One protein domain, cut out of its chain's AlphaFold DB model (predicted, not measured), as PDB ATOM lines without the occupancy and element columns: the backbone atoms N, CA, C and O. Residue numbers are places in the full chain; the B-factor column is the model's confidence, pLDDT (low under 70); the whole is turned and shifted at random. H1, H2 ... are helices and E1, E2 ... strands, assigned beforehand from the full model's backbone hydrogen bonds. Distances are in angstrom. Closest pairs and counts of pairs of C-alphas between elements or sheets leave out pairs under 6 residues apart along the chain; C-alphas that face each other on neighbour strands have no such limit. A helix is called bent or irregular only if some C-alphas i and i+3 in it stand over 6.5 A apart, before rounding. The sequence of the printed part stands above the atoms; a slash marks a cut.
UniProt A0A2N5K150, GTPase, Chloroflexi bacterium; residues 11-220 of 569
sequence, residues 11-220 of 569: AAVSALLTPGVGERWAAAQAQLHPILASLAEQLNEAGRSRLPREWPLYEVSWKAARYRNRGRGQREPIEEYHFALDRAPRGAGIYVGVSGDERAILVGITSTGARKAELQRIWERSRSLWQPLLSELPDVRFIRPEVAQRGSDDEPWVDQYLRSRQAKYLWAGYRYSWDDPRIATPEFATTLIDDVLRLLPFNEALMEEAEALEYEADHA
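This is residues 11 to 220 of the 569 residues of the protein "GTPase" of Chloroflexi bacterium (UniProt A0A2N5K150). What does the model look like? A twisted sheet of six strands is covered on one face by H3 and the long bent helix H9. The hairpin H1 and H2 sits toward one end of the strands and H4, H5 and H7 toward the other, with H6 beyond H7. What is it built of? The 210 printed residues hold H1 H2 H3 E1 E2 E3 E4 H4 H5 E5 H6 H7 E6 H8 H9, in class mixed, helices and strands; the sheet order is E1 E2 E3 E4 E6 E5, all antiparallel. It is compact, with a radius of gyration of the C-alphas of 18.1 A and spans of 50 by 44 by 37 A.

What precedes the sheet? H1, residues 11 to 17, begins at C-alpha 11 (12.101, -29.697, 23.823); H2 is 21 to 31 and H3 33 to 50, 25.1 A. Where are the strands? E1 is 59 to 64, E2 80 to 86, E3 92 to 99, E4 104 to 112, 22.2 A, E5 139 to 141 and E6 169 to 177, 22.9 A. And the other helices? H4 is 113 to 125, H5 127 to 135, H6 146 to 150, H7 157 to 163 and H8 181 to 184. H9, 188 to 219, was assigned as one helix by its hydrogen bonds but is bent, C-alphas 198 and 201 being 6.9 A apart; its arms are H9a, 188 to 198, and H9b, 201 to 219, 26.7 A, ending at C-alpha 219 (8.513, 8.048, -14.349).

How is the sheet paired? E1 E2 E3 E4 form a meander of hairpins, each strand the antiparallel neighbour of the one before; within hydrogen-bond range are N 61 and O 84, 2.8 A, N 83 and O 96, 3.0 A, N 95 and O 108, 2.8 A, then N 109 and O 172, 2.8 A, for E4 and E6, and N 141 and O 171, 2.8 A, for E6 and E5. E4, H4 H5, E5 is a split strand-helix-strand unit, E6 between its strands, with a right-handed crossover. What is on the sheet? H1, H3, H9a and H9b make two layers with it, helices on one face; H3 runs along E2 at a height over the sheet of 9.9 A, and H9b along E3 at 9.8 A. H2, H4, H7 and H8 only graze it; H5 and H6 are not on it. Which helices touch? H1 touches H2 at C-alphas Ala 12 and Gln 31, 5.0 A, their closest; H3, with residues 39 to 47 alone, touches H9a at Leu 43 and Ile 193, 5.7 A, a steep tilt of 50 degrees; H9b, with residues 205 to 210 alone, touches H4 at Glu 209 and Glu 118, 5.9 A, about perpendicular at 74 degrees. Are the helix backbones complete? Every O i to N i+4 pair is within hydrogen-bond range in H2, H3, H7, H9a and H9b, against 7 of 9 in H4 and 3 of 5 in H5; H8 is too short for one. H1 has 1 of 3 and H6 0 of 1, beside 4 of 4 and 1 of 2 O i to N i+3 pairs.

How far does it reach? The C-alphas farthest apart, of Ala 11 and Ala 220, are 54.8 A apart, and the printed part has no cut. Which link is long, and where is confidence low? E1 to E2 is the long link, residues 65 to 79; pLDDT is under 70 at residues 63 to 76, 144 to 154 and 215 to 220.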
ATOM      1  N   ALA A  11      11.403 -28.805  24.745       87.75
ATOM      2  CA  ALA A  11      12.101 -29.697  23.823       87.75
ATOM      3  C   ALA A  11      12.301 -29.038  22.447       87.75
ATOM      4  O   ALA A  11      13.414 -29.043  21.924       87.75
ATOM      5  N   ALA A  12      11.253 -28.398  21.916       89.31
ATOM      6  CA  ALA A  12      11.300 -27.756  20.609       89.31
ATOM      7  C   ALA A  12      12.276 -26.575  20.573       89.31
ATOM      8  O   ALA A  12      13.122 -26.519  19.685       89.31
ATOM      9  N   VAL A  13      12.225 -25.656  21.542       91.44
ATOM     10  CA  VAL A  13      13.166 -24.517  21.575       91.44
ATOM     11  C   VAL A  13      14.611 -24.973  21.807       91.44
ATOM     12  O   VAL A  13      15.533 -24.473  21.161       91.44
ATOM     13  N   SER A  14      14.811 -26.024  22.612       91.06
ATOM     14  CA  SER A  14      16.128 -26.630  22.844       91.06
ATOM     15  C   SER A  14      16.743 -27.270  21.592       91.06
ATOM     16  O   SER A  14      17.951 -27.502  21.569       91.06
ATOM     17  N   ALA A  15      15.973 -27.494  20.519       89.06
ATOM     18  CA  ALA A  15      16.502 -27.981  19.244       89.06
ATOM     19  C   ALA A  15      17.612 -27.074  18.678       89.06
ATOM     20  O   ALA A  15      18.571 -27.582  18.091       89.06
ATOM     21  N   LEU A  16      17.538 -25.756  18.914       87.94
ATOM     22  CA  LEU A  16      18.564 -24.782  18.510       87.94
ATOM     23  C   LEU A  16      19.847 -24.850  19.351       87.94
ATOM     24  O   LEU A  16      20.857 -24.266  18.972       87.94
ATOM     25  N   LEU A  17      19.843 -25.588  20.461       90.25
ATOM     26  CA  LEU A  17      21.020 -25.806  21.306       90.25
ATOM     27  C   LEU A  17      21.733 -27.132  20.996       90.25
ATOM     28  O   LEU A  17      22.776 -27.417  21.583       90.25
ATOM     29  N   THR A  18      21.212 -27.929  20.054       88.00
ATOM     30  CA  THR A  18      21.799 -29.222  19.672       88.00
ATOM     31  C   THR A  18      23.255 -29.034  19.208       88.00
ATOM     32  O   THR A  18      23.521 -28.152  18.381       88.00
ATOM     33  N   PRO A  19      24.226 -29.811  19.722       84.25
ATOM     34  CA  PRO A  19      25.603 -29.777  19.234       84.25
ATOM     35  C   PRO A  19      25.690 -30.276  17.787       84.25
ATOM     36  O   PRO A  19      25.025 -31.243  17.433       84.25
ATOM     37  N   GLY A  20      26.542 -29.656  16.968       77.19
ATOM     38  CA  GLY A  20      26.738 -30.052  15.568       77.19
ATOM     39  C   GLY A  20      25.876 -29.268  14.574       77.19
ATOM     40  O   GLY A  20      24.781 -28.801  14.876       77.19
ATOM     41  N   VAL A  21      26.411 -29.056  13.370       73.62
ATOM     42  CA  VAL A  21      25.800 -28.188  12.345       73.62
ATOM     43  C   VAL A  21      24.619 -28.884  11.666       73.62
ATOM     44  O   VAL A  21      23.569 -28.274  11.463       73.62
ATOM     45  N   GLY A  22      24.795 -30.156  11.295       74.06
ATOM     46  CA  GLY A  22      23.775 -30.941  10.598       74.06
ATOM     47  C   GLY A  22      22.682 -31.419  11.546       74.06
ATOM     48  O   GLY A  22      21.500 -31.341  11.221       74.06
ATOM     49  N   GLU A  23      23.079 -31.832  12.743       79.62
ATOM     50  CA  GLU A  23      22.213 -32.323  13.809       79.62
ATOM     51  C   GLU A  23      21.287 -31.216  14.312       79.62
ATOM     52  O   GLU A  23      20.082 -31.431  14.420       79.62
ATOM     53  N   ARG A  24      21.812 -30.001  14.530       84.12
ATOM     54  CA  ARG A  24      20.993 -28.844  14.914       84.12
ATOM     55  C   ARG A  24      19.997 -28.444  13.836       84.12
ATOM     56  O   ARG A  24      18.843 -28.159  14.144       84.12
ATOM     57  N   TRP A  25      20.416 -28.455  12.572       79.75
ATOM     58  CA  TRP A  25      19.505 -28.209  11.457       79.75
ATOM     59  C   TRP A  25      18.385 -29.256  11.408       79.75
ATOM     60  O   TRP A  25      17.214 -28.893  11.325       79.75
ATOM     61  N   ALA A  26      18.729 -30.542  11.514       79.44
ATOM     62  CA  ALA A  26      17.757 -31.631  11.521       79.44
ATOM     63  C   ALA A  26      16.792 -31.534  12.714       79.44
ATOM     64  O   ALA A  26      15.587 -31.695  12.536       79.44
ATOM     65  N   ALA A  27      17.294 -31.201  13.907       84.00
ATOM     66  CA  ALA A  27      16.479 -31.005  15.100       84.00
ATOM     67  C   ALA A  27      15.500 -29.829  14.939       84.00
ATOM     68  O   ALA A  27      14.316 -29.977  15.237       84.00
ATOM     69  N   ALA A  28      15.955 -28.687  14.413       85.00
ATOM     70  CA  ALA A  28      15.083 -27.541  14.150       85.00
ATOM     71  C   ALA A  28      14.023 -27.855  13.080       85.00
ATOM     72  O   ALA A  28      12.862 -27.485  13.237       85.00
ATOM     73  N   GLN A  29      14.382 -28.586  12.020       83.81
ATOM     74  CA  GLN A  29      13.421 -29.034  11.005       83.81
ATOM     75  C   GLN A  29      12.396 -30.031  11.560       83.81
ATOM     76  O   GLN A  29      11.227 -29.966  11.201       83.81
ATOM     77  N   ALA A  30      12.810 -30.933  12.449       84.94
ATOM     78  CA  ALA A  30      11.915 -31.926  13.027       84.94
ATOM     79  C   ALA A  30      10.986 -31.340  14.103       84.94
ATOM     80  O   ALA A  30       9.841 -31.770  14.208       84.94
ATOM     81  N   GLN A  31      11.468 -30.385  14.906       89.19
ATOM     82  CA  GLN A  31      10.767 -29.940  16.117       89.19
ATOM     83  C   GLN A  31      10.236 -28.502  16.051       89.19
ATOM     84  O   GLN A  31       9.164 -28.241  16.586       89.19
ATOM     85  N   LEU A  32      10.942 -27.566  15.403       89.62
ATOM     86  CA  LEU A  32      10.537 -26.150  15.342       89.62
ATOM     87  C   LEU A  32       9.762 -25.800  14.076       89.62
ATOM     88  O   LEU A  32       8.801 -25.035  14.146       89.62
ATOM     89  N   HIS A  33      10.149 -26.356  12.925       88.62
ATOM     90  CA  HIS A  33       9.479 -26.060  11.659       88.62
ATOM     91  C   HIS A  33       7.976 -26.378  11.675       88.62
ATOM     92  O   HIS A  33       7.215 -25.490  11.296       88.62
ATOM     93  N   PRO A  34       7.502 -27.535  12.182       90.00
ATOM     94  CA  PRO A  34       6.066 -27.815  12.225       90.00
ATOM     95  C   PRO A  34       5.281 -26.810  13.083       90.00
ATOM     96  O   PRO A  34       4.167 -26.431  12.728       90.00
ATOM     97  N   ILE A  35       5.878 -26.335  14.184       93.06
ATOM     98  CA  ILE A  35       5.259 -25.360  15.094       93.06
ATOM     99  C   ILE A  35       5.125 -24.002  14.401       93.06
ATOM    100  O   ILE A  35       4.035 -23.432  14.367       93.06
ATOM    101  N   LEU A  36       6.212 -23.496  13.810       91.38
ATOM    102  CA  LEU A  36       6.173 -22.230  13.078       91.38
ATOM    103  C   LEU A  36       5.300 -22.318  11.823       91.38
ATOM    104  O   LEU A  36       4.676 -21.327  11.466       91.38
ATOM    105  N   ALA A  37       5.247 -23.469  11.148       88.50
ATOM    106  CA  ALA A  37       4.408 -23.653   9.967       88.50
ATOM    107  C   ALA A  37       2.921 -23.591  10.340       88.50
ATOM    108  O   ALA A  37       2.164 -22.871   9.698       88.50
ATOM    109  N   SER A  38       2.530 -24.246  11.441       91.69
ATOM    110  CA  SER A  38       1.173 -24.139  11.994       91.69
ATOM    111  C   SER A  38       0.838 -22.702  12.418       91.69
ATOM    112  O   SER A  38      -0.259 -22.212  12.142       91.69
ATOM    113  N   LEU A  39       1.793 -21.982  13.025       94.06
ATOM    114  CA  LEU A  39       1.625 -20.559  13.340       94.06
ATOM    115  C   LEU A  39       1.428 -19.717  12.072       94.06
ATOM    116  O   LEU A  39       0.529 -18.885  12.037       94.06
ATOM    117  N   ALA A  40       2.234 -19.937  11.031       91.62
ATOM    118  CA  ALA A  40       2.133 -19.219   9.763       91.62
ATOM    119  C   ALA A  40       0.795 -19.488   9.047       91.62
ATOM    120  O   ALA A  40       0.215 -18.567   8.478       91.62
ATOM    121  N   GLU A  41       0.268 -20.715   9.113       91.44
ATOM    122  CA  GLU A  41      -1.060 -21.055   8.588       91.44
ATOM    123  C   GLU A  41      -2.180 -20.321   9.338       91.44
ATOM    124  O   GLU A  41      -3.039 -19.704   8.705       91.44
ATOM    125  N   GLN A  42      -2.156 -20.329  10.675       93.75
ATOM    126  CA  GLN A  42      -3.145 -19.601  11.481       93.75
ATOM    127  C   GLN A  42      -3.054 -18.090  11.282       93.75
ATOM    128  O   GLN A  42      -4.073 -17.407  11.188       93.75
ATOM    129  N   LEU A  43      -1.833 -17.572  11.180       94.00
ATOM    130  CA  LEU A  43      -1.565 -16.177  10.875       94.00
ATOM    131  C   LEU A  43      -2.107 -15.800   9.491       94.00
ATOM    132  O   LEU A  43      -2.716 -14.745   9.351       94.00
ATOM    133  N   ASN A  44      -1.955 -16.668   8.489       91.38
ATOM    134  CA  ASN A  44      -2.507 -16.453   7.155       91.38
ATOM    135  C   ASN A  44      -4.044 -16.412   7.153       91.38
ATOM    136  O   ASN A  44      -4.628 -15.566   6.479       91.38
ATOM    137  N   GLU A  45      -4.703 -17.276   7.926       92.50
ATOM    138  CA  GLU A  45      -6.163 -17.249   8.078       92.50
ATOM    139  C   GLU A  45      -6.635 -15.970   8.793       92.50
ATOM    140  O   GLU A  45      -7.510 -15.253   8.301       92.50
ATOM    141  N   ALA A  46      -5.999 -15.626   9.918       93.50
ATOM    142  CA  ALA A  46      -6.315 -14.418  10.677       93.50
ATOM    143  C   ALA A  46      -6.069 -13.142   9.858       93.50
ATOM    144  O   ALA A  46      -6.894 -12.226   9.869       93.50
ATOM    145  N   GLY A  47      -4.965 -13.092   9.116       92.06
ATOM    146  CA  GLY A  47      -4.603 -11.978   8.252       92.06
ATOM    147  C   GLY A  47      -5.588 -11.776   7.103       92.06
ATOM    148  O   GLY A  47      -6.070 -10.662   6.910       92.06
ATOM    149  N   ARG A  48      -5.998 -12.850   6.409       91.44
ATOM    150  CA  ARG A  48      -7.041 -12.784   5.365       91.44
ATOM    151  C   ARG A  48      -8.387 -12.298   5.892       91.44
ATOM    152  O   ARG A  48      -9.103 -11.606   5.174       91.44
ATOM    153  N   SER A  49      -8.735 -12.661   7.126       93.19
ATOM    154  CA  SER A  49      -9.985 -12.235   7.754       93.19
ATOM    155  C   SER A  49      -9.949 -10.769   8.201       93.19
ATOM    156  O   SER A  49     -10.904 -10.032   7.954       93.19
ATOM    157  N   ARG A  50      -8.862 -10.336   8.854       92.94
ATOM    158  CA  ARG A  50      -8.775  -9.006   9.479       92.94
ATOM    159  C   ARG A  50      -8.274  -7.910   8.535       92.94
ATOM    160  O   ARG A  50      -8.676  -6.765   8.700       92.94
ATOM    161  N   LEU A  51      -7.425  -8.250   7.564       90.69
ATOM    162  CA  LEU A  51      -6.791  -7.325   6.613       90.69
ATOM    163  C   LEU A  51      -6.945  -7.842   5.168       90.69
ATOM    164  O   LEU A  51      -5.960  -8.148   4.496       90.69
ATOM    165  N   PRO A  52      -8.185  -7.986   4.660       88.31
ATOM    166  CA  PRO A  52      -8.451  -8.657   3.385       88.31
ATOM    167  C   PRO A  52      -7.871  -7.939   2.157       88.31
ATOM    168  O   PRO A  52      -7.805  -8.544   1.088       88.31
ATOM    169  N   ARG A  53      -7.484  -6.661   2.278       84.75
ATOM    170  CA  ARG A  53      -6.918  -5.868   1.175       84.75
ATOM    171  C   ARG A  53      -5.396  -5.907   1.162       84.75
ATOM    172  O   ARG A  53      -4.811  -6.096   0.103       84.75
ATOM    173  N   GLU A  54      -4.781  -5.747   2.325       87.81
ATOM    174  CA  GLU A  54      -3.335  -5.630   2.491       87.81
ATOM    175  C   GLU A  54      -2.674  -7.014   2.534       87.81
ATOM    176  O   GLU A  54      -1.622  -7.229   1.935       87.81
ATOM    177  N   TRP A  55      -3.308  -7.991   3.196       90.50
ATOM    178  CA  TRP A  55      -2.731  -9.321   3.419       90.50
ATOM    179  C   TRP A  55      -2.337 -10.087   2.143       90.50
ATOM    180  O   TRP A  55      -1.263 -10.687   2.138       90.50
ATOM    181  N   PRO A  56      -3.122 -10.072   1.041       89.00
ATOM    182  CA  PRO A  56      -2.754 -10.760  -0.200       89.00
ATOM    183  C   PRO A  56      -1.459 -10.266  -0.858       89.00
ATOM    184  O   PRO A  56      -0.945 -10.945  -1.743       89.00
ATOM    185  N   LEU A  57      -0.945  -9.099  -0.456       86.00
ATOM    186  CA  LEU A  57       0.289  -8.527  -0.996       86.00
ATOM    187  C   LEU A  57       1.540  -9.162  -0.371       86.00
ATOM    188  O   LEU A  57       2.624  -9.031  -0.933       86.00
ATOM    189  N   TYR A  58       1.404  -9.845   0.769       88.69
ATOM    190  CA  TYR A  58       2.515 -10.410   1.530       88.69
ATOM    191  C   TYR A  58       2.734 -11.893   1.249       88.69
ATOM    192  O   TYR A  58       1.802 -12.694   1.166       88.69
ATOM    193  N   GLU A  59       4.005 -12.270   1.192       87.56
ATOM    194  CA  GLU A  59       4.457 -13.649   1.094       87.56
ATOM    195  C   GLU A  59       5.141 -14.066   2.401       87.56
ATOM    196  O   GLU A  59       5.823 -13.272   3.052       87.56
ATOM    197  N   VAL A  60       4.981 -15.337   2.780       85.31
ATOM    198  CA  VAL A  60       5.734 -15.936   3.889       85.31
ATOM    199  C   VAL A  60       7.048 -16.476   3.335       85.31
ATOM    200  O   VAL A  60       7.070 -17.502   2.651       85.31
ATOM    201  N   SER A  61       8.159 -15.815   3.647       79.44
ATOM    202  CA  SER A  61       9.495 -16.283   3.295       79.44
ATOM    203  C   SER A  61      10.173 -16.962   4.483       79.44
ATOM    204  O   SER A  61      10.442 -16.363   5.523       79.44
ATOM    205  N   TRP A  62      10.494 -18.245   4.324       78.62
ATOM    206  CA  TRP A  62      11.282 -18.989   5.302       78.62
ATOM    207  C   TRP A  62      12.754 -18.636   5.145       78.62
ATOM    208  O   TRP A  62      13.345 -18.836   4.080       78.62
ATOM    209  N   LYS A  63      13.360 -18.115   6.206       62.38
ATOM    210  CA  LYS A  63      14.763 -17.706   6.210       62.38
ATOM    211  C   LYS A  63      15.436 -18.348   7.423       62.38
ATOM    212  O   LYS A  63      14.894 -18.406   8.518       62.38
ATOM    213  N   ALA A  64      16.625 -18.897   7.212       55.97
ATOM    214  CA  ALA A  64      17.483 -19.355   8.298       55.97
ATOM    215  C   ALA A  64      18.653 -18.381   8.381       55.97
ATOM    216  O   ALA A  64      19.373 -18.207   7.391       55.97
ATOM    217  N   ALA A  65      18.850 -17.739   9.532       46.50
ATOM    218  CA  ALA A  65      20.004 -16.875   9.740       46.50
ATOM    219  C   ALA A  65      21.266 -17.751   9.818       46.50
ATOM    220  O   ALA A  65      21.647 -18.240  10.874       46.50
ATOM    221  N   ARG A  66      21.917 -17.996   8.676       49.50
ATOM    222  CA  ARG A  66      23.233 -18.661   8.602       49.50
ATOM    223  C   ARG A  66      24.377 -17.645   8.605       49.50
ATOM    224  O   ARG A  66      25.324 -17.793   7.837       49.50
ATOM    225  N   TYR A  67      24.244 -16.546   9.350       37.72
ATOM    226  CA  TYR A  67      25.034 -15.357   9.048       37.72
ATOM    227  C   TYR A  67      25.467 -14.543  10.270       37.72
ATOM    228  O   TYR A  67      24.866 -13.518  10.584       37.72
ATOM    229  N   ARG A  68      26.606 -14.931  10.862       36.88
ATOM    230  CA  ARG A  68      27.512 -13.980  11.529       36.88
ATOM    231  C   ARG A  68      28.990 -14.060  11.114       36.88
ATOM    232  O   ARG A  68      29.641 -13.028  11.209       36.88
ATOM    233  N   ASN A  69      29.496 -15.135  10.494       36.91
ATOM    234  CA  ASN A  69      30.895 -15.177  10.025       36.91
ATOM    235  C   ASN A  69      31.060 -15.562   8.540       36.91
ATOM    236  O   ASN A  69      31.095 -16.732   8.170       36.91
ATOM    237  N   ARG A  70      31.266 -14.571   7.653       36.84
ATOM    238  CA  ARG A  70      31.901 -14.817   6.342       36.84
ATOM    239  C   ARG A  70      33.416 -14.934   6.543       36.84
ATOM    240  O   ARG A  70      34.151 -13.967   6.372       36.84
ATOM    241  N   GLY A  71      33.870 -16.138   6.886       41.09
ATOM    242  CA  GLY A  71      35.281 -16.517   6.937       41.09
ATOM    243  C   GLY A  71      35.480 -17.975   6.515       41.09
ATOM    244  O   GLY A  71      34.786 -18.860   6.992       41.09
ATOM    245  N   ARG A  72      36.409 -18.208   5.575       43.09
ATOM    246  CA  ARG A  72      37.033 -19.498   5.195       43.09
ATOM    247  C   ARG A  72      36.217 -20.786   5.457       43.09
ATOM    248  O   ARG A  72      36.559 -21.560   6.340       43.09
ATOM    249  N   GLY A  73      35.218 -21.079   4.621       50.34
ATOM    250  CA  GLY A  73      34.780 -22.457   4.316       50.34
ATOM    251  C   GLY A  73      34.217 -23.345   5.443       50.34
ATOM    252  O   GLY A  73      33.862 -24.486   5.154       50.34
ATOM    253  N   GLN A  74      34.097 -22.874   6.687       55.12
ATOM    254  CA  GLN A  74      33.463 -23.612   7.785       55.12
ATOM    255  C   GLN A  74      32.005 -23.165   7.950       55.12
ATOM    256  O   GLN A  74      31.697 -21.977   7.901       55.12
ATOM    257  N   ARG A  75      31.088 -24.129   8.089       56.78
ATOM    258  CA  ARG A  75      29.662 -23.866   8.331       56.78
ATOM    259  C   ARG A  75      29.427 -23.807   9.838       56.78
ATOM    260  O   ARG A  75      29.697 -24.794  10.513       56.78
ATOM    261  N   GLU A  76      28.918 -22.691  10.345       64.31
ATOM    262  CA  GLU A  76      28.499 -22.570  11.745       64.31
ATOM    263  C   GLU A  76      27.082 -23.146  11.947       64.31
ATOM    264  O   GLU A  76      26.284 -23.165  10.998       64.31
ATOM    265  N   PRO A  77      26.755 -23.662  13.147       71.62
ATOM    266  CA  PRO A  77      25.396 -24.086  13.476       71.62
ATOM    267  C   PRO A  77      24.396 -22.923  13.380       71.62
ATOM    268  O   PRO A  77      24.756 -21.772  13.602       71.62
ATOM    269  N   ILE A  78      23.125 -23.213  13.082       78.12
ATOM    270  CA  ILE A  78      22.081 -22.176  13.116       78.12
ATOM    271  C   ILE A  78      21.859 -21.689  14.555       78.12
ATOM    272  O   ILE A  78      21.820 -22.493  15.485       78.12
ATOM    273  N   GLU A  79      21.696 -20.387  14.739       81.69
ATOM    274  CA  GLU A  79      21.369 -19.784  16.043       81.69
ATOM    275  C   GLU A  79      19.889 -19.407  16.125       81.69
ATOM    276  O   GLU A  79      19.342 -19.228  17.208       81.69
ATOM    277  N   GLU A  80      19.216 -19.333  14.977       86.56
ATOM    278  CA  GLU A  80      17.867 -18.806  14.879       86.56
ATOM    279  C   GLU A  80      17.097 -19.437  13.714       86.56
ATOM    280  O   GLU A  80      17.653 -19.700  12.639       86.56
ATOM    281  N   TYR A  81      15.802 -19.676  13.926       87.38
ATOM    282  CA  TYR A  81      14.902 -20.238  12.924       87.38
ATOM    283  C   TYR A  81      13.617 -19.413  12.829       87.38
ATOM    284  O   TYR A  81      12.953 -19.192  13.842       87.38
ATOM    285  N   HIS A  82      13.288 -18.931  11.627       89.00
ATOM    286  CA  HIS A  82      12.249 -17.919  11.451       89.00
ATOM    287  C   HIS A  82      11.563 -17.953  10.087       89.00
ATOM    288  O   HIS A  82      12.049 -18.535   9.112       89.00
ATOM    289  N   PHE A  83      10.443 -17.247  10.018       89.06
ATOM    290  CA  PHE A  83       9.859 -16.782   8.772       89.06
ATOM    291  C   PHE A  83       9.699 -15.261   8.813       89.06
ATOM    292  O   PHE A  83       9.666 -14.645   9.879       89.06
ATOM    293  N   ALA A  84       9.627 -14.654   7.638       90.25
ATOM    294  CA  ALA A  84       9.314 -13.247   7.484       90.25
ATOM    295  C   ALA A  84       8.082 -13.079   6.595       90.25
ATOM    296  O   ALA A  84       7.895 -13.832   5.643       90.25
ATOM    297  N   LEU A  85       7.266 -12.081   6.910       90.38
ATOM    298  CA  LEU A  85       6.247 -11.541   6.026       90.38
ATOM    299  C   LEU A  85       6.868 -10.393   5.248       90.38
ATOM    300  O   LEU A  85       7.221  -9.358   5.824       90.38
ATOM    301  N   ASP A  86       7.025 -10.580   3.946       87.56
ATOM    302  CA  ASP A  86       7.599  -9.580   3.064       87.56
ATOM    303  C   ASP A  86       6.858  -9.501   1.727       87.56
ATOM    304  O   ASP A  86       6.237 -10.456   1.272       87.56
ATOM    305  N   ARG A  87       6.930  -8.331   1.092       86.38
ATOM    306  CA  ARG A  87       6.382  -8.080  -0.244       86.38
ATOM    307  C   ARG A  87       7.361  -7.273  -1.081       86.38
ATOM    308  O   ARG A  87       8.323  -6.706  -0.553       86.38
ATOM    309  N   ALA A  88       7.140  -7.225  -2.389       78.19
ATOM    310  CA  ALA A  88       7.833  -6.252  -3.220       78.19
ATOM    311  C   ALA A  88       7.285  -4.835  -2.931       78.19
ATOM    312  O   ALA A  88       6.078  -4.697  -2.728       78.19
ATOM    313  N   PRO A  89       8.143  -3.802  -2.891       83.81
ATOM    314  CA  PRO A  89       9.595  -3.849  -3.093       83.81
ATOM    315  C   PRO A  89      10.410  -4.203  -1.827       83.81
ATOM    316  O   PRO A  89      10.293  -3.576  -0.785       83.81
ATOM    317  N   ARG A  90      11.316  -5.192  -1.897       83.81
ATOM    318  CA  ARG A  90      11.990  -5.778  -0.709       83.81
ATOM    319  C   ARG A  90      12.802  -4.750   0.104       83.81
ATOM    320  O   ARG A  90      13.266  -3.741  -0.423       83.81
ATOM    321  N   GLY A  91      13.059  -5.045   1.381       82.62
ATOM    322  CA  GLY A  91      13.952  -4.245   2.238       82.62
ATOM    323  C   GLY A  91      13.367  -3.865   3.597       82.62
ATOM    324  O   GLY A  91      14.122  -3.383   4.443       82.62
ATOM    325  N   ALA A  92      12.076  -4.124   3.801       89.75
ATOM    326  CA  ALA A  92      11.404  -4.149   5.092       89.75
ATOM    327  C   ALA A  92      10.423  -5.334   5.157       89.75
ATOM    328  O   ALA A  92      10.059  -5.894   4.119       89.75
ATOM    329  N   GLY A  93      10.056  -5.755   6.362       92.12
ATOM    330  CA  GLY A  93       9.103  -6.841   6.586       92.12
ATOM    331  C   GLY A  93       8.932  -7.170   8.064       92.12
ATOM    332  O   GLY A  93       9.698  -6.690   8.907       92.12
ATOM    333  N   ILE A  94       7.964  -8.029   8.379       93.50
ATOM    334  CA  ILE A  94       7.743  -8.513   9.747       93.50
ATOM    335  C   ILE A  94       8.422  -9.854   9.927       93.50
ATOM    336  O   ILE A  94       8.253 -10.773   9.139       93.50
ATOM    337  N   TYR A  95       9.179  -9.957  10.995       92.44
ATOM    338  CA  TYR A  95       9.970 -11.098  11.379       92.44
ATOM    339  C   TYR A  95       9.285 -11.869  12.504       92.44
ATOM    340  O   TYR A  95       8.899 -11.249  13.494       92.44
ATOM    341  N   VAL A  96       9.186 -13.195  12.383       93.50
ATOM    342  CA  VAL A  96       8.721 -14.093  13.451       93.50
ATOM    343  C   VAL A  96       9.688 -15.264  13.569       93.50
ATOM    344  O   VAL A  96       9.800 -16.088  12.658       93.50
ATOM    345  N   GLY A  97      10.398 -15.348  14.691       91.88
ATOM    346  CA  GLY A  97      11.488 -16.302  14.850       91.88
ATOM    347  C   GLY A  97      11.723 -16.776  16.272       91.88
ATOM    348  O   GLY A  97      11.285 -16.160  17.239       91.88
ATOM    349  N   VAL A  98      12.446 -17.886  16.384       92.38
ATOM    350  CA  VAL A  98      12.944 -18.433  17.646       92.38
ATOM    351  C   VAL A  98      14.464 -18.331  17.635       92.38
ATOM    352  O   VAL A  98      15.107 -18.930  16.770       92.38
ATOM    353  N   SER A  99      15.027 -17.591  18.590       91.00
ATOM    354  CA  SER A  99      16.467 -17.366  18.743       91.00
ATOM    355  C   SER A  99      17.018 -18.180  19.911       91.00
ATOM    356  O   SER A  99      16.583 -18.026  21.054       91.00
ATOM    357  N   GLY A 100      17.979 -19.056  19.616       87.69
ATOM    358  CA  GLY A 100      18.715 -19.850  20.598       87.69
ATOM    359  C   GLY A 100      19.762 -19.044  21.357       87.69
ATOM    360  O   GLY A 100      19.938 -19.257  22.557       87.69
ATOM    361  N   ASP A 101      20.391 -18.080  20.686       85.75
ATOM    362  CA  ASP A 101      21.371 -17.170  21.288       85.75
ATOM    363  C   ASP A 101      20.732 -16.268  22.347       85.75
ATOM    364  O   ASP A 101      21.275 -16.061  23.430       85.75
ATOM    365  N   GLU A 102      19.531 -15.770  22.060       85.00
ATOM    366  CA  GLU A 102      18.809 -14.873  22.966       85.00
ATOM    367  C   GLU A 102      17.845 -15.588  23.905       85.00
ATOM    368  O   GLU A 102      17.257 -14.944  24.784       85.00
ATOM    369  N   ARG A 103      17.668 -16.899  23.689       91.88
ATOM    370  CA  ARG A 103      16.674 -17.751  24.348       91.88
ATOM    371  C   ARG A 103      15.303 -17.081  24.384       91.88
ATOM    372  O   ARG A 103      14.688 -16.932  25.441       91.88
ATOM    373  N   ALA A 104      14.861 -16.613  23.219       93.12
ATOM    374  CA  ALA A 104      13.612 -15.881  23.083       93.12
ATOM    375  C   ALA A 104      12.874 -16.180  21.771       93.12
ATOM    376  O   ALA A 104      13.461 -16.642  20.791       93.12
ATOM    377  N   ILE A 105      11.573 -15.898  21.766       94.12
ATOM    378  CA  ILE A 105      10.732 -15.788  20.572       94.12
ATOM    379  C   ILE A 105      10.629 -14.303  20.230       94.12
ATOM    380  O   ILE A 105      10.377 -13.475  21.108       94.12
ATOM    381  N   LEU A 106      10.857 -13.972  18.965       94.00
ATOM    382  CA  LEU A 106      10.992 -12.613  18.463       94.00
ATOM    383  C   LEU A 106       9.909 -12.338  17.419       94.00
ATOM    384  O   LEU A 106       9.802 -13.078  16.441       94.00
ATOM    385  N   VAL A 107       9.152 -11.258  17.610       95.12
ATOM    386  CA  VAL A 107       8.193 -10.723  16.631       95.12
ATOM    387  C   VAL A 107       8.516  -9.258  16.410       95.12
ATOM    388  O   VAL A 107       8.389  -8.474  17.341       95.12
ATOM    389  N   GLY A 108       8.936  -8.853  15.216       93.69
ATOM    390  CA  GLY A 108       9.349  -7.463  15.026       93.69
ATOM    391  C   GLY A 108       9.436  -7.003  13.587       93.69
ATOM    392  O   GLY A 108       9.541  -7.798  12.662       93.69
ATOM    393  N   ILE A 109       9.417  -5.692  13.398       92.50
ATOM    394  CA  ILE A 109       9.650  -5.065  12.103       92.50
ATOM    395  C   ILE A 109      11.145  -5.052  11.851       92.50
ATOM    396  O   ILE A 109      11.934  -4.620  12.692       92.50
ATOM    397  N   THR A 110      11.520  -5.506  10.667       90.94
ATOM    398  CA  THR A 110      12.883  -5.440  10.165       90.94
ATOM    399  C   THR A 110      12.950  -4.451   9.023       90.94
ATOM    400  O   THR A 110      12.069  -4.421   8.168       90.94
ATOM    401  N   SER A 111      13.994  -3.630   9.004       87.69
ATOM    402  CA  SER A 111      14.236  -2.691   7.914       87.69
ATOM    403  C   SER A 111      15.728  -2.571   7.643       87.69
ATOM    404  O   SER A 111      16.558  -2.526   8.554       87.69
ATOM    405  N   THR A 112      16.083  -2.559   6.365       85.44
ATOM    406  CA  THR A 112      17.451  -2.315   5.905       85.44
ATOM    407  C   THR A 112      17.684  -0.822   5.702       85.44
ATOM    408  O   THR A 112      16.754  -0.048   5.491       85.44
ATOM    409  N   GLY A 113      18.947  -0.399   5.684       77.12
ATOM    410  CA  GLY A 113      19.318   0.998   5.452       77.12
ATOM    411  C   GLY A 113      18.829   1.554   4.111       77.12
ATOM    412  O   GLY A 113      18.738   2.769   3.970       77.12
ATOM    413  N   ALA A 114      18.477   0.685   3.156       78.69
ATOM    414  CA  ALA A 114      17.858   1.079   1.895       78.69
ATOM    415  C   ALA A 114      16.463   1.697   2.082       78.69
ATOM    416  O   ALA A 114      16.109   2.555   1.291       78.69
ATOM    417  N   ARG A 115      15.721   1.311   3.132       87.69
ATOM    418  CA  ARG A 115      14.350   1.784   3.414       87.69
ATOM    419  C   ARG A 115      14.278   2.909   4.442       87.69
ATOM    420  O   ARG A 115      13.233   3.210   5.015       87.69
ATOM    421  N   LYS A 116      15.429   3.502   4.751       88.62
ATOM    422  CA  LYS A 116      15.548   4.506   5.805       88.62
ATOM    423  C   LYS A 116      14.939   5.849   5.404       88.62
ATOM    424  O   LYS A 116      14.419   6.548   6.269       88.62
ATOM    425  N   ALA A 117      15.002   6.201   4.120       87.44
ATOM    426  CA  ALA A 117      14.443   7.450   3.612       87.44
ATOM    427  C   ALA A 117      12.908   7.408   3.613       87.44
ATOM    428  O   ALA A 117      12.256   8.368   4.005       87.44
ATOM    429  N   GLU A 118      12.341   6.268   3.242       91.12
ATOM    430  CA  GLU A 118      10.908   5.989   3.245       91.12
ATOM    431  C   GLU A 118      10.370   6.010   4.678       91.12
ATOM    432  O   GLU A 118       9.402   6.709   4.972       91.12
ATOM    433  N   LEU A 119      11.081   5.360   5.610       91.06
ATOM    434  CA  LEU A 119      10.753   5.418   7.036       91.06
ATOM    435  C   LEU A 119      10.788   6.860   7.561       91.06
ATOM    436  O   LEU A 119       9.891   7.254   8.304       91.06
ATOM    437  N   GLN A 120      11.781   7.658   7.153       90.94
ATOM    438  CA  GLN A 120      11.866   9.071   7.524       90.94
ATOM    439  C   GLN A 120      10.640   9.854   7.051       90.94
ATOM    440  O   GLN A 120      10.030  10.557   7.851       90.94
ATOM    441  N   ARG A 121      10.240   9.703   5.785       91.19
ATOM    442  CA  ARG A 121       9.087  10.421   5.224       91.19
ATOM    443  C   ARG A 121       7.785  10.076   5.927       91.19
ATOM    444  O   ARG A 121       7.009  10.971   6.251       91.19
ATOM    445  N   ILE A 122       7.555   8.796   6.202       93.38
ATOM    446  CA  ILE A 122       6.349   8.338   6.903       93.38
ATOM    447  C   ILE A 122       6.327   8.857   8.333       93.38
ATOM    448  O   ILE A 122       5.286   9.310   8.817       93.38
ATOM    449  N   TRP A 123       7.479   8.814   9.003       92.38
ATOM    450  CA  TRP A 123       7.625   9.330  10.354       92.38
ATOM    451  C   TRP A 123       7.389  10.842  10.416       92.38
ATOM    452  O   TRP A 123       6.663  11.302  11.290       92.38
ATOM    453  N   GLU A 124       7.928  11.614   9.472       89.81
ATOM    454  CA  GLU A 124       7.748  13.068   9.404       89.81
ATOM    455  C   GLU A 124       6.312  13.463   9.027       89.81
ATOM    456  O   GLU A 124       5.747  14.377   9.630       89.81
ATOM    457  N   ARG A 125       5.691  12.760   8.069       90.50
ATOM    458  CA  ARG A 125       4.343  13.066   7.564       90.50
ATOM    459  C   ARG A 125       3.234  12.689   8.544       90.50
ATOM    460  O   ARG A 125       2.238  13.403   8.637       90.50
ATOM    461  N   SER A 126       3.403  11.579   9.261       89.88
ATOM    462  CA  SER A 126       2.337  10.946  10.049       89.88
ATOM    463  C   SER A 126       2.787  10.582  11.468       89.88
ATOM    464  O   SER A 126       2.348   9.576  12.027       89.88
ATOM    465  N   ARG A 127       3.650  11.399  12.088       89.50
ATOM    466  CA  ARG A 127       4.226  11.138  13.424       89.50
ATOM    467  C   ARG A 127       3.181  10.796  14.486       89.50
ATOM    468  O   ARG A 127       3.335   9.814  15.204       89.50
ATOM    469  N   SER A 128       2.103  11.577  14.570       90.00
ATOM    470  CA  SER A 128       1.045  11.392  15.574       90.00
ATOM    471  C   SER A 128       0.295  10.065  15.434       90.00
ATOM    472  O   SER A 128      -0.252   9.580  16.419       90.00
ATOM    473  N   LEU A 129       0.272   9.479  14.231       91.31
ATOM    474  CA  LEU A 129      -0.355   8.184  13.967       91.31
ATOM    475  C   LEU A 129       0.526   7.028  14.458       91.31
ATOM    476  O   LEU A 129       0.029   6.088  15.070       91.31
ATOM    477  N   TRP A 130       1.835   7.104  14.207       92.75
ATOM    478  CA  TRP A 130       2.762   5.994  14.452       92.75
ATOM    479  C   TRP A 130       3.424   6.025  15.826       92.75
ATOM    480  O   TRP A 130       3.831   4.983  16.338       92.75
ATOM    481  N   GLN A 131       3.523   7.197  16.451       90.69
ATOM    482  CA  GLN A 131       4.174   7.356  17.749       90.69
ATOM    483  C   GLN A 131       3.581   6.456  18.854       90.69
ATOM    484  O   GLN A 131       4.382   5.842  19.560       90.69
ATOM    485  N   PRO A 132       2.248   6.291  19.004       90.88
ATOM    486  CA  PRO A 132       1.688   5.377  20.004       90.88
ATOM    487  C   PRO A 132       2.137   3.926  19.792       90.88
ATOM    488  O   PRO A 132       2.588   3.275  20.724       90.88
ATOM    489  N   LEU A 133       2.111   3.441  18.547       90.38
ATOM    490  CA  LEU A 133       2.547   2.083  18.216       90.38
ATOM    491  C   LEU A 133       4.040   1.875  18.500       90.38
ATOM    492  O   LEU A 133       4.419   0.886  19.117       90.38
ATOM    493  N   LEU A 134       4.890   2.797  18.036       89.31
ATOM    494  CA  LEU A 134       6.342   2.619  18.084       89.31
ATOM    495  C   LEU A 134       6.933   2.871  19.475       89.31
ATOM    496  O   LEU A 134       7.965   2.288  19.800       89.31
ATOM    497  N   SER A 135       6.306   3.725  20.289       86.44
ATOM    498  CA  SER A 135       6.741   3.975  21.672       86.44
ATOM    499  C   SER A 135       6.428   2.815  22.619       86.44
ATOM    500  O   SER A 135       7.133   2.639  23.606       86.44
ATOM    501  N   GLU A 136       5.427   1.996  22.293       85.50
ATOM    502  CA  GLU A 136       5.057   0.810  23.069       85.50
ATOM    503  C   GLU A 136       5.895  -0.436  22.733       85.50
ATOM    504  O   GLU A 136       5.721  -1.476  23.372       85.50
ATOM    505  N   LEU A 137       6.802  -0.368  21.749       88.69
ATOM    506  CA  LEU A 137       7.641  -1.515  21.392       88.69
ATOM    507  C   LEU A 137       8.702  -1.768  22.472       88.69
ATOM    508  O   LEU A 137       9.541  -0.898  22.715       88.69
ATOM    509  N   PRO A 138       8.705  -2.957  23.102       82.50
ATOM    510  CA  PRO A 138       9.538  -3.218  24.273       82.50
ATOM    511  C   PRO A 138      11.024  -3.413  23.945       82.50
ATOM    512  O   PRO A 138      11.861  -3.250  24.830       82.50
ATOM    513  N   ASP A 139      11.374  -3.778  22.708       85.56
ATOM    514  CA  ASP A 139      12.757  -4.046  22.309       85.56
ATOM    515  C   ASP A 139      13.053  -3.453  20.919       85.56
ATOM    516  O   ASP A 139      12.320  -3.667  19.951       85.56
ATOM    517  N   VAL A 140      14.131  -2.667  20.824       84.06
ATOM    518  CA  VAL A 140      14.533  -1.929  19.618       84.06
ATOM    519  C   VAL A 140      16.049  -1.966  19.454       84.06
ATOM    520  O   VAL A 140      16.805  -1.571  20.346       84.06
ATOM    521  N   ARG A 141      16.511  -2.375  18.268       82.25
ATOM    522  CA  ARG A 141      17.911  -2.704  17.982       82.25
ATOM    523  C   ARG A 141      18.390  -2.072  16.682       82.25
ATOM    524  O   ARG A 141      17.895  -2.366  15.597       82.25
ATOM    525  N   PHE A 142      19.410  -1.229  16.805       79.25
ATOM    526  CA  PHE A 142      20.171  -0.645  15.701       79.25
ATOM    527  C   PHE A 142      21.520  -0.118  16.219       79.25
ATOM    528  O   PHE A 142      21.703   0.078  17.421       79.25
ATOM    529  N   ILE A 143      22.476   0.132  15.318       72.75
ATOM    530  CA  ILE A 143      23.792   0.684  15.687       72.75
ATOM    531  C   ILE A 143      23.639   2.153  16.120       72.75
ATOM    532  O   ILE A 143      23.275   3.014  15.309       72.75
ATOM    533  N   ARG A 144      23.939   2.443  17.393       64.44
ATOM    534  CA  ARG A 144      23.903   3.796  17.977       64.44
ATOM    535  C   ARG A 144      25.297   4.450  17.946       64.44
ATOM    536  O   ARG A 144      26.271   3.768  18.252       64.44
ATOM    537  N   PRO A 145      25.417   5.749  17.614       56.47
ATOM    538  CA  PRO A 145      26.680   6.473  17.748       56.47
ATOM    539  C   PRO A 145      27.087   6.607  19.225       56.47
ATOM    540  O   PRO A 145      26.228   6.833  20.076       56.47
ATOM    541  N   GLU A 146      28.388   6.555  19.531       53.12
ATOM    542  CA  GLU A 146      28.927   6.665  20.905       53.12
ATOM    543  C   GLU A 146      28.483   7.949  21.634       53.12
ATOM    544  O   GLU A 146      28.245   7.943  22.838       53.12
ATOM    545  N   VAL A 147      28.279   9.047  20.896       49.53
ATOM    546  CA  VAL A 147      27.802  10.336  21.436       49.53
ATOM    547  C   VAL A 147      26.315  10.290  21.834       49.53
ATOM    548  O   VAL A 147      25.899  11.002  22.743       49.53
ATOM    549  N   ALA A 148      25.510   9.421  21.208       50.22
ATOM    550  CA  ALA A 148      24.079   9.276  21.492       50.22
ATOM    551  C   ALA A 148      23.784   8.412  22.730       50.22
ATOM    552  O   ALA A 148      22.672   8.466  23.239       50.22
ATOM    553  N   GLN A 149      24.768   7.675  23.265       51.69
ATOM    554  CA  GLN A 149      24.629   6.998  24.566       51.69
ATOM    555  C   GLN A 149      24.556   7.989  25.747       51.69
ATOM    556  O   GLN A 149      24.267   7.579  26.864       51.69
ATOM    557  N   ARG A 150      24.831   9.284  25.511       45.28
ATOM    558  CA  ARG A 150      24.758  10.369  26.509       45.28
ATOM    559  C   ARG A 150      23.610  11.370  26.268       45.28
ATOM    560  O   ARG A 150      23.516  12.343  27.011       45.28
ATOM    561  N   GLY A 151      22.795  11.187  25.224       47.59
ATOM    562  CA  GLY A 151      21.621  12.031  24.936       47.59
ATOM    563  C   GLY A 151      20.413  11.640  25.794       47.59
ATOM    564  O   GLY A 151      20.361  10.512  26.267       47.59
ATOM    565  N   SER A 152      19.469  12.562  26.018       50.44
ATOM    566  CA  SER A 152      18.315  12.350  26.908       50.44
ATOM    567  C   SER A 152      17.501  11.111  26.521       50.44
ATOM    568  O   SER A 152      17.061  11.012  25.375       50.44
ATOM    569  N   ASP A 153      17.230  10.236  27.492       57.47
ATOM    570  CA  ASP A 153      16.388   9.034  27.352       57.47
ATOM    571  C   ASP A 153      14.941   9.322  26.880       57.47
ATOM    572  O   ASP A 153      14.207   8.394  26.551       57.47
ATOM    573  N   ASP A 154      14.539  10.594  26.784       65.50
ATOM    574  CA  ASP A 154      13.191  11.031  26.390       65.50
ATOM    575  C   ASP A 154      12.950  11.112  24.866       65.50
ATOM    576  O   ASP A 154      11.812  11.302  24.427       65.50
ATOM    577  N   GLU A 155      13.982  11.001  24.022       76.75
ATOM    578  CA  GLU A 155      13.806  11.115  22.565       76.75
ATOM    579  C   GLU A 155      13.380   9.776  21.927       76.75
ATOM    580  O   GLU A 155      14.070   8.770  22.130       76.75
ATOM    581  N   PRO A 156      12.323   9.735  21.080       85.19
ATOM    582  CA  PRO A 156      11.884   8.505  20.425       85.19
ATOM    583  C   PRO A 156      13.010   7.805  19.664       85.19
ATOM    584  O   PRO A 156      13.746   8.414  18.883       85.19
ATOM    585  N   TRP A 157      13.108   6.485  19.833       88.25
ATOM    586  CA  TRP A 157      14.152   5.672  19.201       88.25
ATOM    587  C   TRP A 157      14.171   5.806  17.671       88.25
ATOM    588  O   TRP A 157      15.224   5.642  17.055       88.25
ATOM    589  N   VAL A 158      13.030   6.128  17.054       88.38
ATOM    590  CA  VAL A 158      12.899   6.348  15.608       88.38
ATOM    591  C   VAL A 158      13.754   7.533  15.165       88.38
ATOM    592  O   VAL A 158      14.524   7.412  14.216       88.38
ATOM    593  N   ASP A 159      13.699   8.650  15.897       88.50
ATOM    594  CA  ASP A 159      14.503   9.842  15.608       88.50
ATOM    595  C   ASP A 159      16.006   9.535  15.764       88.50
ATOM    596  O   ASP A 159      16.836   9.956  14.950       88.50
ATOM    597  N   GLN A 160      16.363   8.727  16.769       86.88
ATOM    598  CA  GLN A 160      17.738   8.259  16.981       86.88
ATOM    599  C   GLN A 160      18.226   7.356  15.835       86.88
ATOM    600  O   GLN A 160      19.348   7.518  15.339       86.88
ATOM    601  N   TYR A 161      17.382   6.422  15.381       87.88
ATOM    602  CA  TYR A 161      17.669   5.555  14.243       87.88
ATOM    603  C   TYR A 161      17.886   6.385  12.979       87.88
ATOM    604  O   TYR A 161      18.915   6.230  12.315       87.88
ATOM    605  N   LEU A 162      16.974   7.315  12.680       87.94
ATOM    606  CA  LEU A 162      17.021   8.164  11.491       87.94
ATOM    607  C   LEU A 162      18.300   9.013  11.433       87.94
ATOM    608  O   LEU A 162      18.971   9.037  10.398       87.94
ATOM    609  N   ARG A 163      18.735   9.586  12.562       85.69
ATOM    610  CA  ARG A 163      19.987  10.364  12.647       85.69
ATOM    611  C   ARG A 163      21.264   9.520  12.547       85.69
ATOM    612  O   ARG A 163      22.291  10.016  12.080       85.69
ATOM    613  N   SER A 164      21.239   8.246  12.949       83.94
ATOM    614  CA  SER A 164      22.436   7.389  12.952       83.94
ATOM    615  C   SER A 164      22.858   6.958  11.542       83.94
ATOM    616  O   SER A 164      22.332   5.997  10.984       83.94
ATOM    617  N   ARG A 165      23.868   7.607  10.947       79.62
ATOM    618  CA  ARG A 165      24.408   7.207   9.626       79.62
ATOM    619  C   ARG A 165      24.978   5.780   9.586       79.62
ATOM    620  O   ARG A 165      25.081   5.201   8.510       79.62
ATOM    621  N   GLN A 166      25.352   5.219  10.736       80.81
ATOM    622  CA  GLN A 166      25.898   3.862  10.842       80.81
ATOM    623  C   GLN A 166      24.807   2.783  10.973       80.81
ATOM    624  O   GLN A 166      25.081   1.607  10.738       80.81
ATOM    625  N   ALA A 167      23.565   3.162  11.295       81.38
ATOM    626  CA  ALA A 167      22.443   2.237  11.415       81.38
ATOM    627  C   ALA A 167      21.940   1.787  10.032       81.38
ATOM    628  O   ALA A 167      21.078   2.421   9.427       81.38
ATOM    629  N   LYS A 168      22.517   0.688   9.528       80.25
ATOM    630  CA  LYS A 168      22.137   0.036   8.258       80.25
ATOM    631  C   LYS A 168      21.081  -1.063   8.413       80.25
ATOM    632  O   LYS A 168      20.660  -1.636   7.413       80.25
ATOM    633  N   TYR A 169      20.706  -1.394   9.640       85.56
ATOM    634  CA  TYR A 169      19.703  -2.402   9.953       85.56
ATOM    635  C   TYR A 169      18.940  -1.970  11.203       85.56
ATOM    636  O   TYR A 169      19.547  -1.450  12.145       85.56
ATOM    637  N   LEU A 170      17.631  -2.191  11.175       90.00
ATOM    638  CA  LEU A 170      16.697  -1.967  12.264       90.00
ATOM    639  C   LEU A 170      15.944  -3.264  12.539       90.00
ATOM    640  O   LEU A 170      15.426  -3.883  11.609       90.00
ATOM    641  N   TRP A 171      15.835  -3.605  13.817       91.12
ATOM    642  CA  TRP A 171      14.841  -4.535  14.335       91.12
ATOM    643  C   TRP A 171      14.096  -3.853  15.487       91.12
ATOM    644  O   TRP A 171      14.740  -3.260  16.351       91.12
ATOM    645  N   ALA A 172      12.767  -3.890  15.495       92.00
ATOM    646  CA  ALA A 172      11.946  -3.304  16.557       92.00
ATOM    647  C   ALA A 172      10.682  -4.140  16.772       92.00
ATOM    648  O   ALA A 172       9.944  -4.382  15.815       92.00
ATOM    649  N   GLY A 173      10.424  -4.586  18.000       94.06
ATOM    650  CA  GLY A 173       9.332  -5.517  18.246       94.06
ATOM    651  C   GLY A 173       9.240  -6.077  19.662       94.06
ATOM    652  O   GLY A 173       9.743  -5.504  20.626       94.06
ATOM    653  N   TYR A 174       8.564  -7.216  19.754       94.12
ATOM    654  CA  TYR A 174       8.278  -7.980  20.957       94.12
ATOM    655  C   TYR A 174       9.282  -9.118  21.140       94.12
ATOM    656  O   TYR A 174       9.664  -9.808  20.188       94.12
ATOM    657  N   ARG A 175       9.681  -9.327  22.396       94.00
ATOM    658  CA  ARG A 175      10.584 -10.395  22.822       94.00
ATOM    659  C   ARG A 175       9.939 -11.189  23.951       94.00
ATOM    660  O   ARG A 175       9.618 -10.628  24.996       94.00
ATOM    661  N   TYR A 176       9.842 -12.500  23.771       94.38
ATOM    662  CA  TYR A 176       9.282 -13.425  24.754       94.38
ATOM    663  C   TYR A 176      10.347 -14.420  25.205       94.38
ATOM    664  O   TYR A 176      10.889 -15.150  24.379       94.38
ATOM    665  N   SER A 177      10.677 -14.437  26.499       93.38
ATOM    666  CA  SER A 177      11.685 -15.359  27.048       93.38
ATOM    667  C   SER A 177      11.241 -16.815  26.909       93.38
ATOM    668  O   SER A 177      10.059 -17.114  27.063       93.38
ATOM    669  N   TRP A 178      12.187 -17.734  26.704       93.44
ATOM    670  CA  TRP A 178      11.919 -19.174  26.788       93.44
ATOM    671  C   TRP A 178      11.431 -19.627  28.170       93.44
ATOM    672  O   TRP A 178      10.803 -20.676  28.279       93.44
ATOM    673  N   ASP A 179      11.700 -18.840  29.213       91.31
ATOM    674  CA  ASP A 179      11.241 -19.115  30.579       91.31
ATOM    675  C   ASP A 179       9.788 -18.673  30.825       91.31
ATOM    676  O   ASP A 179       9.227 -18.950  31.886       91.31
ATOM    677  N   ASP A 180       9.163 -17.972  29.872       91.81
ATOM    678  CA  ASP A 180       7.766 -17.563  29.984       91.81
ATOM    679  C   ASP A 180       6.851 -18.786  29.794       91.81
ATOM    680  O   ASP A 180       6.813 -19.360  28.703       91.81
ATOM    681  N   PRO A 181       6.073 -19.198  30.813       88.38
ATOM    682  CA  PRO A 181       5.258 -20.408  30.733       88.38
ATOM    683  C   PRO A 181       4.175 -20.330  29.650       88.38
ATOM    684  O   PRO A 181       3.692 -21.369  29.200       88.38
ATOM    685  N   ARG A 182       3.804 -19.121  29.208       91.94
ATOM    686  CA  ARG A 182       2.784 -18.916  28.174       91.94
ATOM    687  C   ARG A 182       3.226 -19.455  26.823       91.94
ATOM    688  O   ARG A 182       2.386 -19.941  26.083       91.94
ATOM    689  N   ILE A 183       4.523 -19.438  26.502       92.44
ATOM    690  CA  ILE A 183       4.983 -19.823  25.158       92.44
ATOM    691  C   ILE A 183       4.672 -21.282  24.826       92.44
ATOM    692  O   ILE A 183       4.544 -21.627  23.655       92.44
ATOM    693  N   ALA A 184       4.562 -22.131  25.850       90.94
ATOM    694  CA  ALA A 184       4.302 -23.554  25.719       90.94
ATOM    695  C   ALA A 184       2.806 -23.883  25.580       90.94
ATOM    696  O   ALA A 184       2.470 -25.062  25.476       90.94
ATOM    697  N   THR A 185       1.913 -22.884  25.587       92.25
ATOM    698  CA  THR A 185       0.468 -23.101  25.465       92.25
ATOM    699  C   THR A 185      -0.042 -22.795  24.048       92.25
ATOM    700  O   THR A 185       0.526 -21.944  23.353       92.25
ATOM    701  N   PRO A 186      -1.117 -23.462  23.585       91.06
ATOM    702  CA  PRO A 186      -1.723 -23.179  22.283       91.06
ATOM    703  C   PRO A 186      -2.234 -21.738  22.133       91.06
ATOM    704  O   PRO A 186      -2.188 -21.173  21.042       91.06
ATOM    705  N   GLU A 187      -2.690 -21.118  23.226       91.19
ATOM    706  CA  GLU A 187      -3.259 -19.762  23.237       91.19
ATOM    707  C   GLU A 187      -2.223 -18.687  22.885       91.19
ATOM    708  O   GLU A 187      -2.579 -17.599  22.429       91.19
ATOM    709  N   PHE A 188      -0.931 -18.990  23.034       94.38
ATOM    710  CA  PHE A 188       0.147 -18.068  22.692       94.38
ATOM    711  C   PHE A 188       0.204 -17.727  21.198       94.38
ATOM    712  O   PHE A 188       0.677 -16.648  20.836       94.38
ATOM    713  N   ALA A 189      -0.337 -18.588  20.324       93.50
ATOM    714  CA  ALA A 189      -0.500 -18.256  18.910       93.50
ATOM    715  C   ALA A 189      -1.297 -16.963  18.722       93.50
ATOM    716  O   ALA A 189      -0.921 -16.137  17.895       93.50
ATOM    717  N   THR A 190      -2.362 -16.758  19.503       93.12
ATOM    718  CA  THR A 190      -3.191 -15.552  19.405       93.12
ATOM    719  C   THR A 190      -2.385 -14.304  19.747       93.12
ATOM    720  O   THR A 190      -2.458 -13.329  19.009       93.12
ATOM    721  N   THR A 191      -1.544 -14.357  20.786       94.69
ATOM    722  CA  THR A 191      -0.642 -13.249  21.143       94.69
ATOM    723  C   THR A 191       0.324 -12.915  20.006       94.69
ATOM    724  O   THR A 191       0.413 -11.759  19.605       94.69
ATOM    725  N   LEU A 192       0.996 -13.918  19.431       94.94
ATOM    726  CA  LEU A 192       1.940 -13.692  18.330       94.94
ATOM    727  C   LEU A 192       1.249 -13.157  17.070       94.94
ATOM    728  O   LEU A 192       1.789 -12.283  16.396       94.94
ATOM    729  N   ILE A 193       0.060 -13.672  16.749       95.06
ATOM    730  CA  ILE A 193      -0.736 -13.205  15.610       95.06
ATOM    731  C   ILE A 193      -1.156 -11.751  15.822       95.06
ATOM    732  O   ILE A 193      -1.018 -10.943  14.905       95.06
ATOM    733  N   ASP A 194      -1.633 -11.400  17.014       95.00
ATOM    734  CA  ASP A 194      -2.040 -10.033  17.331       95.00
ATOM    735  C   ASP A 194      -0.853  -9.062  17.248       95.00
ATOM    736  O   ASP A 194      -0.991  -7.998  16.647       95.00
ATOM    737  N   ASP A 195       0.328  -9.448  17.740       95.00
ATOM    738  CA  ASP A 195       1.551  -8.643  17.626       95.00
ATOM    739  C   ASP A 195       1.971  -8.423  16.169       95.00
ATOM    740  O   ASP A 195       2.273  -7.298  15.767       95.00
ATOM    741  N   VAL A 196       1.958  -9.475  15.346       95.06
ATOM    742  CA  VAL A 196       2.260  -9.358  13.912       95.06
ATOM    743  C   VAL A 196       1.275  -8.411  13.232       95.06
ATOM    744  O   VAL A 196       1.680  -7.491  12.521       95.06
ATOM    745  N   LEU A 197      -0.024  -8.600  13.465       93.81
ATOM    746  CA  LEU A 197      -1.065  -7.782  12.843       93.81
ATOM    747  C   LEU A 197      -1.068  -6.342  13.363       93.81
ATOM    748  O   LEU A 197      -1.494  -5.442  12.646       93.81
ATOM    749  N   ARG A 198      -0.544  -6.100  14.566       93.62
ATOM    750  CA  ARG A 198      -0.344  -4.759  15.117       93.62
ATOM    751  C   ARG A 198       0.794  -4.004  14.425       93.62
ATOM    752  O   ARG A 198       0.719  -2.787  14.277       93.62
ATOM    753  N   LEU A 199       1.829  -4.717  13.982       94.12
ATOM    754  CA  LEU A 199       2.976  -4.155  13.263       94.12
ATOM    755  C   LEU A 199       2.714  -3.986  11.753       94.12
ATOM    756  O   LEU A 199       3.343  -3.135  11.117       94.12
ATOM    757  N   LEU A 200       1.784  -4.763  11.180       92.81
ATOM    758  CA  LEU A 200       1.517  -4.786   9.735       92.81
ATOM    759  C   LEU A 200       1.134  -3.425   9.144       92.81
ATOM    760  O   LEU A 200       1.729  -3.082   8.130       92.81
ATOM    761  N   PRO A 201       0.257  -2.603   9.752       92.38
ATOM    762  CA  PRO A 201      -0.103  -1.307   9.179       92.38
ATOM    763  C   PRO A 201       1.088  -0.357   9.014       92.38
ATOM    764  O   PRO A 201       1.176   0.358   8.019       92.38
ATOM    765  N   PHE A 202       2.030  -0.357   9.964       92.75
ATOM    766  CA  PHE A 202       3.234   0.469   9.849       92.75
ATOM    767  C   PHE A 202       4.180  -0.068   8.779       92.75
ATOM    768  O   PHE A 202       4.722   0.706   7.990       92.75
ATOM    769  N   ASN A 203       4.368  -1.392   8.734       93.06
ATOM    770  CA  ASN A 203       5.146  -2.009   7.670       93.06
ATOM    771  C   ASN A 203       4.527  -1.708   6.298       93.06
ATOM    772  O   ASN A 203       5.244  -1.350   5.378       93.06
ATOM    773  N   GLU A 204       3.207  -1.785   6.176       92.31
ATOM    774  CA  GLU A 204       2.473  -1.519   4.945       92.31
ATOM    775  C   GLU A 204       2.643  -0.083   4.461       92.31
ATOM    776  O   GLU A 204       3.015   0.118   3.311       92.31
ATOM    777  N   ALA A 205       2.506   0.905   5.347       92.00
ATOM    778  CA  ALA A 205       2.784   2.295   4.999       92.00
ATOM    779  C   ALA A 205       4.225   2.481   4.484       92.00
ATOM    780  O   ALA A 205       4.457   3.238   3.543       92.00
ATOM    781  N   LEU A 206       5.192   1.762   5.074       91.56
ATOM    782  CA  LEU A 206       6.584   1.740   4.614       91.56
ATOM    783  C   LEU A 206       6.735   1.149   3.214       91.56
ATOM    784  O   LEU A 206       7.509   1.674   2.412       91.56
ATOM    785  N   MET A 207       5.990   0.091   2.919       91.06
ATOM    786  CA  MET A 207       5.995  -0.542   1.607       91.06
ATOM    787  C   MET A 207       5.296   0.314   0.544       91.06
ATOM    788  O   MET A 207       5.814   0.409  -0.564       91.06
ATOM    789  N   GLU A 208       4.186   0.974   0.875       90.31
ATOM    790  CA  GLU A 208       3.475   1.884  -0.032       90.31
ATOM    791  C   GLU A 208       4.333   3.095  -0.422       90.31
ATOM    792  O   GLU A 208       4.400   3.444  -1.598       90.31
ATOM    793  N   GLU A 209       5.036   3.720   0.530       89.88
ATOM    794  CA  GLU A 209       5.943   4.839   0.221       89.88
ATOM    795  C   GLU A 209       7.113   4.378  -0.661       89.88
ATOM    796  O   GLU A 209       7.526   5.093  -1.575       89.88
ATOM    797  N   ALA A 210       7.634   3.169  -0.424       87.00
ATOM    798  CA  ALA A 210       8.677   2.584  -1.261       87.00
ATOM    799  C   ALA A 210       8.180   2.301  -2.688       87.00
ATOM    800  O   ALA A 210       8.892   2.583  -3.648       87.00
ATOM    801  N   GLU A 211       6.960   1.790  -2.837       84.56
ATOM    802  CA  GLU A 211       6.331   1.532  -4.133       84.56
ATOM    803  C   GLU A 211       6.023   2.830  -4.889       84.56
ATOM    804  O   GLU A 211       6.349   2.942  -6.070       84.56
ATOM    805  N   ALA A 212       5.492   3.849  -4.206       81.69
ATOM    806  CA  ALA A 212       5.254   5.169  -4.786       81.69
ATOM    807  C   ALA A 212       6.554   5.809  -5.294       81.69
ATOM    808  O   ALA A 212       6.582   6.384  -6.379       81.69
ATOM    809  N   LEU A 213       7.650   5.664  -4.547       74.50
ATOM    810  CA  LEU A 213       8.959   6.174  -4.944       74.50
ATOM    811  C   LEU A 213       9.612   5.388  -6.077       74.50
ATOM    812  O   LEU A 213      10.288   5.991  -6.906       74.50
ATOM    813  N   GLU A 214       9.448   4.066  -6.122       71.88
ATOM    814  CA  GLU A 214       9.906   3.261  -7.257       71.88
ATOM    815  C   GLU A 214       9.095   3.592  -8.519       71.88
ATOM    816  O   GLU A 214       9.685   3.761  -9.584       71.88
ATOM    817  N   TYR A 215       7.786   3.832  -8.388       61.97
ATOM    818  CA  TYR A 215       6.921   4.303  -9.472       61.97
ATOM    819  C   TYR A 215       7.287   5.720  -9.953       61.97
ATOM    820  O   TYR A 215       7.386   5.969 -11.153       61.97
ATOM    821  N   GLU A 216       7.548   6.659  -9.038       57.09
ATOM    822  CA  GLU A 216       8.051   8.000  -9.374       57.09
ATOM    823  C   GLU A 216       9.461   7.958  -9.979       57.09
ATOM    824  O   GLU A 216       9.778   8.773 -10.842       57.09
ATOM    825  N   ALA A 217      10.314   7.019  -9.559       55.03
ATOM    826  CA  ALA A 217      11.643   6.822 -10.130       55.03
ATOM    827  C   ALA A 217      11.599   6.219 -11.540       55.03
ATOM    828  O   ALA A 217      12.453   6.579 -12.348       55.03
ATOM    829  N   ASP A 218      10.624   5.358 -11.842       52.09
ATOM    830  CA  ASP A 218      10.378   4.845 -13.196       52.09
ATOM    831  C   ASP A 218       9.783   5.922 -14.124       52.09
ATOM    832  O   ASP A 218      10.063   5.922 -15.324       52.09
ATOM    833  N   HIS A 219       9.026   6.891 -13.587       48.44
ATOM    834  CA  HIS A 219       8.513   8.048 -14.349       48.44
ATOM    835  C   HIS A 219       9.472   9.238 -14.419       48.44
ATOM    836  O   HIS A 219       9.358  10.091 -15.305       48.44
ATOM    837  N   ALA A 220      10.441   9.322 -13.514       44.28
ATOM    838  CA  ALA A 220      11.547  10.243 -13.654       44.28
ATOM    839  C   ALA A 220      12.468   9.691 -14.744       44.28
ATOM    840  O   ALA A 220      13.193   8.729 -14.514       44.28
TER     841      ALA A 220